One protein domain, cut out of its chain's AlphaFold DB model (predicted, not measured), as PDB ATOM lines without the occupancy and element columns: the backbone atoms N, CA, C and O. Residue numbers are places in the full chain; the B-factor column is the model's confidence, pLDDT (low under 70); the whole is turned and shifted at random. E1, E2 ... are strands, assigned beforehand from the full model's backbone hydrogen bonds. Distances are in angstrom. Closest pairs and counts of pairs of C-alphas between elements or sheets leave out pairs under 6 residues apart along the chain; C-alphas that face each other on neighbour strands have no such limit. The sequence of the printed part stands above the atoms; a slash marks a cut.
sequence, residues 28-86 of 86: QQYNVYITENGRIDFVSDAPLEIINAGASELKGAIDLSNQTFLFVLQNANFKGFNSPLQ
ATOM      1  N   GLN A  28     147.793 129.411  86.047       65.44
ATOM      2  CA  GLN A  28     147.915 130.452  87.074       65.44
ATOM      3  C   GLN A  28     148.701 131.608  86.460       65.44
ATOM      4  O   GLN A  28     149.915 131.716  86.622       65.44
ATOM      5  N   GLN A  29     148.011 132.447  85.683       68.25
ATOM      6  CA  GLN A  29     148.601 133.678  85.173       68.25
ATOM      7  C   GLN A  29     148.761 134.644  86.352       68.25
ATOM      8  O   GLN A  29     147.837 135.376  86.712       68.25
ATOM      9  N   TYR A  30     149.928 134.603  86.991       71.38
ATOM     10  CA  TYR A  30     150.325 135.599  87.975       71.38
ATOM     11  C   TYR A  30     150.483 136.939  87.261       71.38
ATOM     12  O   TYR A  30     151.479 137.201  86.594       71.38
ATOM     13  N   ASN A  31     149.456 137.775  87.380       89.69
ATOM     14  CA  ASN A  31     149.466 139.134  86.846       89.69
ATOM     15  C   ASN A  31     150.008 140.151  87.850       89.69
ATOM     16  O   ASN A  31     150.200 141.303  87.483       89.69
ATOM     17  N   VAL A  32     150.265 139.727  89.091       94.62
ATOM     18  CA  VAL A  32     150.812 140.576  90.148       94.62
ATOM     19  C   VAL A  32     152.199 140.077  90.539       94.62
ATOM     20  O   VAL A  32     152.355 138.941  90.984       94.62
ATOM     21  N   TYR A  33     153.195 140.945  90.392       94.94
ATOM     22  CA  TYR A  33     154.578 140.727  90.810       94.94
ATOM     23  C   TYR A  33     154.814 141.484  92.109       94.94
ATOM     24  O   TYR A  33     154.508 142.669  92.171       94.94
ATOM     25  N   ILE A  34     155.350 140.820  93.133       96.00
ATOM     26  CA  ILE A  34     155.562 141.401  94.466       96.00
ATOM     27  C   ILE A  34     157.048 141.346  94.809       96.00
ATOM     28  O   ILE A  34     157.722 140.358  94.512       96.00
ATOM     29  N   THR A  35     157.548 142.388  95.468       95.38
ATOM     30  CA  THR A  35     158.847 142.372  96.135       95.38
ATOM     31  C   THR A  35     158.726 142.811  97.589       95.38
ATOM     32  O   THR A  35     158.071 143.804  97.906       95.38
ATOM     33  N   GLU A  36     159.398 142.074  98.471       95.12
ATOM     34  CA  GLU A  36     159.551 142.412  99.892       95.12
ATOM     35  C   GLU A  36     160.873 143.138 100.179       95.12
ATOM     36  O   GLU A  36     161.084 143.600 101.297       95.12
ATOM     37  N   ASN A  37     161.760 143.229  99.180       92.06
ATOM     38  CA  ASN A  37     163.064 143.872  99.291       92.06
ATOM     39  C   ASN A  37     163.318 144.745  98.059       92.06
ATOM     40  O   ASN A  37     163.182 144.297  96.918       92.06
ATOM     41  N   GLY A  38     163.740 145.982  98.271       93.62
ATOM     42  CA  GLY A  38     164.020 146.903  97.182       93.62
ATOM     43  C   GLY A  38     164.784 148.115  97.677       93.62
ATOM     44  O   GLY A  38     164.653 148.523  98.830       93.62
ATOM     45  N   ARG A  39     165.587 148.694  96.789       95.62
ATOM     46  CA  ARG A  39     166.342 149.911  97.063       95.62
ATOM     47  C   ARG A  39     165.703 151.092  96.346       95.62
ATOM     48  O   ARG A  39     165.326 150.969  95.184       95.62
ATOM     49  N   ILE A  40     165.628 152.222  97.036       95.50
ATOM     50  CA  ILE A  40     165.289 153.523  96.464       95.50
ATOM     51  C   ILE A  40     166.393 154.520  96.807       95.50
ATOM     52  O   ILE A  40     166.886 154.540  97.935       95.50
ATOM     53  N   ASP A  41     166.767 155.335  95.827       96.12
ATOM     54  CA  ASP A  41     167.739 156.412  95.966       96.12
ATOM     55  C   ASP A  41     167.057 157.741  95.614       96.12
ATOM     56  O   ASP A  41     166.316 157.838  94.633       96.12
ATOM     57  N   PHE A  42     167.281 158.752  96.447       93.00
ATOM     58  CA  PHE A  42     166.771 160.109  96.334       93.00
ATOM     59  C   PHE A  42     167.951 161.070  96.209       93.00
ATOM     60  O   PHE A  42     168.800 161.148  97.099       93.00
ATOM     61  N   VAL A  43     167.977 161.815  95.107       95.00
ATOM     62  CA  VAL A  43     168.974 162.856  94.860       95.00
ATOM     63  C   VAL A  43     168.250 164.176  94.652       95.00
ATOM     64  O   VAL A  43     167.405 164.287  93.763       95.00
ATOM     65  N   SER A  44     168.590 165.171  95.467       92.62
ATOM     66  CA  SER A  44     168.179 166.560  95.264       92.62
ATOM     67  C   SER A  44     169.404 167.376  94.887       92.62
ATOM     68  O   SER A  44     170.369 167.419  95.650       92.62
ATOM     69  N   ASP A  45     169.352 168.016  93.723       92.75
ATOM     70  CA  ASP A  45     170.398 168.907  93.226       92.75
ATOM     71  C   ASP A  45     169.889 170.354  93.276       92.75
ATOM     72  O   ASP A  45     169.374 170.898  92.296       92.75
ATOM     73  N   ALA A  46     169.929 170.947  94.475       90.12
ATOM     74  CA  ALA A  46     169.595 172.350  94.678       90.12
ATOM     75  C   ALA A  46     170.887 173.192  94.745       90.12
ATOM     76  O   ALA A  46     171.868 172.753  95.345       90.12
ATOM     77  N   PRO A  47     170.906 174.441  94.228       90.69
ATOM     78  CA  PRO A  47     172.137 175.237  94.109       90.69
ATOM     79  C   PRO A  47     172.919 175.473  95.409       90.69
ATOM     80  O   PRO A  47     174.110 175.767  95.366       90.69
ATOM     81  N   LEU A  48     172.242 175.408  96.554       91.56
ATOM     82  CA  LEU A  48     172.824 175.664  97.873       91.56
ATOM     83  C   LEU A  48     173.002 174.388  98.701       91.56
ATOM     84  O   LEU A  48     173.630 174.445  99.756       91.56
ATOM     85  N   GLU A  49     172.451 173.258  98.254       88.69
ATOM     86  CA  GLU A  49     172.459 172.012  99.012       88.69
ATOM     87  C   GLU A  49     172.203 170.798  98.111       88.69
ATOM     88  O   GLU A  49     171.162 170.688  97.461       88.69
ATOM     89  N   ILE A  50     173.144 169.851  98.135       91.75
ATOM     90  CA  ILE A  50     172.977 168.535  97.520       91.75
ATOM     91  C   ILE A  50     172.534 167.557  98.609       91.75
ATOM     92  O   ILE A  50     173.160 167.480  99.669       91.75
ATOM     93  N   ILE A  51     171.489 166.780  98.331       93.94
ATOM     94  CA  ILE A  51     171.017 165.699  99.204       93.94
ATOM     95  C   ILE A  51     171.179 164.378  98.461       93.94
ATOM     96  O   ILE A  51     170.706 164.250  97.335       93.94
ATOM     97  N   ASN A  52     171.805 163.396  99.112       95.00
ATOM     98  CA  ASN A  52     171.918 162.024  98.620       95.00
ATOM     99  C   ASN A  52     171.406 161.073  99.700       95.00
ATOM    100  O   ASN A  52     172.161 160.670 100.585       95.00
ATOM    101  N   ALA A  53     170.127 160.722  99.627       95.88
ATOM    102  CA  ALA A  53     169.492 159.823 100.579       95.88
ATOM    103  C   ALA A  53     169.062 158.515  99.906       95.88
ATOM    104  O   ALA A  53     168.793 158.473  98.713       95.88
ATOM    105  N   GLY A  54     168.957 157.429 100.664       96.56
ATOM    106  CA  GLY A  54     168.428 156.166 100.154       96.56
ATOM    107  C   GLY A  54     167.902 155.253 101.252       96.56
ATOM    108  O   GLY A  54     168.244 155.411 102.424       96.56
ATOM    109  N   ALA A  55     167.075 154.287 100.862       96.19
ATOM    110  CA  ALA A  55     166.509 153.257 101.734       96.19
ATOM    111  C   ALA A  55     166.550 151.894 101.028       96.19
ATOM    112  O   ALA A  55     166.499 151.827  99.798       96.19
ATOM    113  N   SER A  56     166.673 150.801 101.787       95.50
ATOM    114  CA  SER A  56     166.749 149.425 101.244       95.50
ATOM    115  C   SER A  56     165.568 148.541 101.665       95.50
ATOM    116  O   SER A  56     165.521 147.354 101.357       95.50
ATOM    117  N   GLU A  57     164.601 149.132 102.359       95.19
ATOM    118  CA  GLU A  57     163.412 148.499 102.914       95.19
ATOM    119  C   GLU A  57     162.154 148.872 102.103       95.19
ATOM    120  O   GLU A  57     161.088 149.135 102.667       95.19
ATOM    121  N   LEU A  58     162.285 148.949 100.773       96.31
ATOM    122  CA  LEU A  58     161.168 149.181  99.855       96.31
ATOM    123  C   LEU A  58     160.394 147.879  99.626       96.31
ATOM    124  O   LEU A  58     160.976 146.857  99.258       96.31
ATOM    125  N   LYS A  59     159.071 147.949  99.744       97.44
ATOM    126  CA  LYS A  59     158.154 146.900  99.285       97.44
ATOM    127  C   LYS A  59     157.416 147.369  98.047       97.44
ATOM    128  O   LYS A  59     157.134 148.561  97.912       97.44
ATOM    129  N   GLY A  60     157.087 146.450  97.149       97.25
ATOM    130  CA  GLY A  60     156.430 146.807  95.899       97.25
ATOM    131  C   GLY A  60     155.512 145.731  95.353       97.25
ATOM    132  O   GLY A  60     155.704 144.545  95.608       97.25
ATOM    133  N   ALA A  61     154.531 146.165  94.573       97.19
ATOM    134  CA  ALA A  61     153.674 145.314  93.771       97.19
ATOM    135  C   ALA A  61     153.428 145.954  92.397       97.19
ATOM    136  O   ALA A  61     153.244 147.166  92.300       97.19
ATOM    137  N   ILE A  62     153.412 145.146  91.338       96.81
ATOM    138  CA  ILE A  62     153.077 145.557  89.968       96.81
ATOM    139  C   ILE A  62     151.981 144.627  89.459       96.81
ATOM    140  O   ILE A  62     152.201 143.421  89.396       96.81
ATOM    141  N   ASP A  63     150.834 145.182  89.078       96.19
ATOM    142  CA  ASP A  63     149.713 144.469  88.465       96.19
ATOM    143  C   ASP A  63     149.665 144.767  86.959       96.19
ATOM    144  O   ASP A  63     149.317 145.868  86.527       96.19
ATOM    145  N   LEU A  64     150.014 143.769  86.147       94.25
ATOM    146  CA  LEU A  64     150.028 143.873  84.689       94.25
ATOM    147  C   LEU A  64     148.629 143.849  84.065       94.25
ATOM    148  O   LEU A  64     148.462 144.376  82.966       94.25
ATOM    149  N   SER A  65     147.628 143.271  84.738       93.88
ATOM    150  CA  SER A  65     146.244 143.262  84.244       93.88
ATOM    151  C   SER A  65     145.643 144.659  84.287       93.88
ATOM    152  O   SER A  65     144.963 145.073  83.351       93.88
ATOM    153  N   ASN A  66     145.910 145.382  85.375       94.81
ATOM    154  CA  ASN A  66     145.381 146.724  85.604       94.81
ATOM    155  C   ASN A  66     146.361 147.839  85.211       94.81
ATOM    156  O   ASN A  66     145.985 149.007  85.246       94.81
ATOM    157  N   GLN A  67     147.597 147.492  84.830       95.25
ATOM    158  CA  GLN A  67     148.688 148.437  84.550       95.25
ATOM    159  C   GLN A  67     148.956 149.391  85.723       95.25
ATOM    160  O   GLN A  67     149.249 150.573  85.541       95.25
ATOM    161  N   THR A  68     148.846 148.878  86.945       97.44
ATOM    162  CA  THR A  68     149.041 149.644  88.177       97.44
ATOM    163  C   THR A  68     150.267 149.150  88.926       97.44
ATOM    164  O   THR A  68     150.706 148.008  88.793       97.44
ATOM    165  N   PHE A  69     150.837 150.032  89.739       97.06
ATOM    166  CA  PHE A  69     151.934 149.692  90.629       97.06
ATOM    167  C   PHE A  69     151.745 150.372  91.981       97.06
ATOM    168  O   PHE A  69     151.095 151.412  92.095       97.06
ATOM    169  N   LEU A  70     152.335 149.772  93.005       97.00
ATOM    170  CA  LEU A  70     152.376 150.280  94.365       97.00
ATOM    171  C   LEU A  70     153.788 150.082  94.902       97.00
ATOM    172  O   LEU A  70     154.313 148.974  94.848       97.00
ATOM    173  N   PHE A  71     154.370 151.131  95.471       97.06
ATOM    174  CA  PHE A  71     155.610 151.049  96.233       97.06
ATOM    175  C   PHE A  71     155.392 151.679  97.603       97.06
ATOM    176  O   PHE A  71     154.812 152.758  97.709       97.06
ATOM    177  N   VAL A  72     155.833 150.988  98.649       96.25
ATOM    178  CA  VAL A  72     155.661 151.406 100.040       96.25
ATOM    179  C   VAL A  72     157.015 151.393 100.727       96.25
ATOM    180  O   VAL A  72     157.760 150.415 100.653       96.25
ATOM    181  N   LEU A  73     157.310 152.481 101.426       94.94
ATOM    182  CA  LEU A  73     158.474 152.645 102.286       94.94
ATOM    183  C   LEU A  73     158.101 153.560 103.459       94.94
ATOM    184  O   LEU A  73     157.131 154.312 103.382       94.94
ATOM    185  N   GLN A  74     158.867 153.501 104.544       93.81
ATOM    186  CA  GLN A  74     158.727 154.442 105.656       93.81
ATOM    187  C   GLN A  74     159.764 155.553 105.503       93.81
ATOM    188  O   GLN A  74     160.934 155.251 105.276       93.81
ATOM    189  N   ASN A  75     159.375 156.819 105.688       91.25
ATOM    190  CA  ASN A  75     160.318 157.943 105.597       91.25
ATOM    191  C   ASN A  75     161.507 157.783 106.557       91.25
ATOM    192  O   ASN A  75     162.634 158.094 106.193       91.25
ATOM    193  N   ALA A  76     161.274 157.213 107.743       91.75
ATOM    194  CA  ALA A  76     162.312 156.939 108.736       91.75
ATOM    195  C   ALA A  76     163.399 155.947 108.266       91.75
ATOM    196  O   ALA A  76     164.444 155.849 108.904       91.75
ATOM    197  N   ASN A  77     163.172 155.211 107.171       93.50
ATOM    198  CA  ASN A  77     164.146 154.263 106.626       93.50
ATOM    199  C   ASN A  77     165.179 154.935 105.715       93.50
ATOM    200  O   ASN A  77     166.202 154.324 105.400       93.50
ATOM    201  N   PHE A  78     164.938 156.176 105.284       94.12
ATOM    202  CA  PHE A  78     165.932 156.915 104.519       94.12
ATOM    203  C   PHE A  78     167.156 157.242 105.371       94.12
ATOM    204  O   PHE A  78     167.067 157.663 106.522       94.12
ATOM    205  N   LYS A  79     168.324 157.081 104.757       94.12
ATOM    206  CA  LYS A  79     169.630 157.454 105.303       94.12
ATOM    207  C   LYS A  79     170.324 158.362 104.302       94.12
ATOM    208  O   LYS A  79     170.243 158.088 103.111       94.12
ATOM    209  N   GLY A  80     171.035 159.386 104.775       93.38
ATOM    210  CA  GLY A  80     171.813 160.295 103.917       93.38
ATOM    211  C   GLY A  80     171.233 161.704 103.739       93.38
ATOM    212  O   GLY A  80     171.771 162.485 102.962       93.38
ATOM    213  N   PHE A  81     170.175 162.058 104.477       93.75
ATOM    214  CA  PHE A  81     169.788 163.461 104.641       93.75
ATOM    215  C   PHE A  81     170.841 164.236 105.443       93.75
ATOM    216  O   PHE A  81     171.497 163.674 106.325       93.75
ATOM    217  N   ASN A  82     170.984 165.533 105.161       92.06
ATOM    218  CA  ASN A  82     171.990 166.375 105.810       92.06
ATOM    219  C   ASN A  82     171.564 166.808 107.225       92.06
ATOM    220  O   ASN A  82     172.404 167.242 108.014       92.06
ATOM    221  N   SER A  83     170.278 166.681 107.576       89.75
ATOM    222  CA  SER A  83     169.776 166.949 108.928       89.75
ATOM    223  C   SER A  83     168.549 166.094 109.293       89.75
ATOM    224  O   SER A  83     167.861 165.625 108.394       89.75
ATOM    225  N   PRO A  84     168.217 165.915 110.590       84.56
ATOM    226  CA  PRO A  84     167.060 165.115 111.024       84.56
ATOM    227  C   PRO A  84     165.678 165.707 110.703       84.56
ATOM    228  O   PRO A  84     164.673 165.031 110.902       84.56
ATOM    229  N   LEU A  85     165.617 166.985 110.315       85.56
ATOM    230  CA  LEU A  85     164.373 167.649 109.909       85.56
ATOM    231  C   LEU A  85     164.063 167.449 108.418       85.56
ATOM    232  O   LEU A  85     162.944 167.752 108.005       85.56
ATOM    233  N   GLN A  86     165.057 167.006 107.638       77.38
ATOM    234  CA  GLN A  86     164.945 166.687 106.214       77.38
ATOM    235  C   GLN A  86     164.479 165.244 106.007       77.38
ATOM    236  O   GLN A  86     164.851 164.375 106.830       77.38
TER     237      GLN A  86
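What this domain is: This is residues 28 to 86 of the 86 residues of an uncharacterized protein of Bacteroidetes bacterium HGW-Bacteroidetes-1 (UniProt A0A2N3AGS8). Two small antiparallel sheets join end to end as a wide V: a three-stranded sheet of E1, E4 and E5 makes one arm, and the long hairpin of E2 and E3 makes the other. The chain crosses the corner between the arms on the way from E1 to E2 and again from E3 to E4, and after E5 the tail, residues 73 to 86, leads back to the side of the hairpin. The printed part has 59 residues with no named helix and five named strands, E1 to E5 in chain order; the larger sheet has the order E1, E4, E5. The class is all strand, though under half of the residues, 28 of 59, are in named elements. The whole is only just loose, close to extended, with a radius of gyration of the C-alphas of 15.2 A and spans of 51 by 20 by 14 A.

How they stand to each other: The larger sheet has E4, residues 59 to 63, as its inner strand, with the edge strands E1, residues 32 to 35, and E5, residues 68 to 72. E4 and E5 form an antiparallel hairpin at 174 degrees, with N 61 and O 70 2.8 A apart, within hydrogen-bond range. E1 is antiparallel to E4 at 167 degrees, with N 33 and O 62 2.8 A apart, within hydrogen-bond range. In the other sheet E2, residues 40 to 46, and E3, residues 49 to 55, form an antiparallel hairpin at 174 degrees; N 42 and O 53 are 2.7 A apart and N 53 and O 42 2.9 A, both within hydrogen-bond range. The C-alphas of Asp 41 and Gly 54 face each other at 4.3 A. Between the two sheets, E1 and E2 are apart, and E3 and E4 are apart, although each of these pairs follows in the chain.

Where its parts are: E4 runs 13.9 A from first to last C-alpha, and E5 runs 13.7 A. E1, which is 10.2 A long, begins with C-alpha 32 at (150.812, 140.576, 90.148). E2 runs 19.4 A to C-alpha 46 at (169.595, 172.350, 94.678), and E3 runs 19.9 A. E5 ends with C-alpha 72 at (155.661, 151.406, 100.040).

The domain as a whole: The C-alphas farthest apart, those of Gln 28 and Leu 48, are 52.7 A apart. The printed part has no cut, and the four links between named strands are tight. Residues 73 to 86 are a long stretch with no named element, and Gln 86 is the chain's last residue. The mean pLDDT of the printed part is 92.4; residues 28 to 29 are under 70.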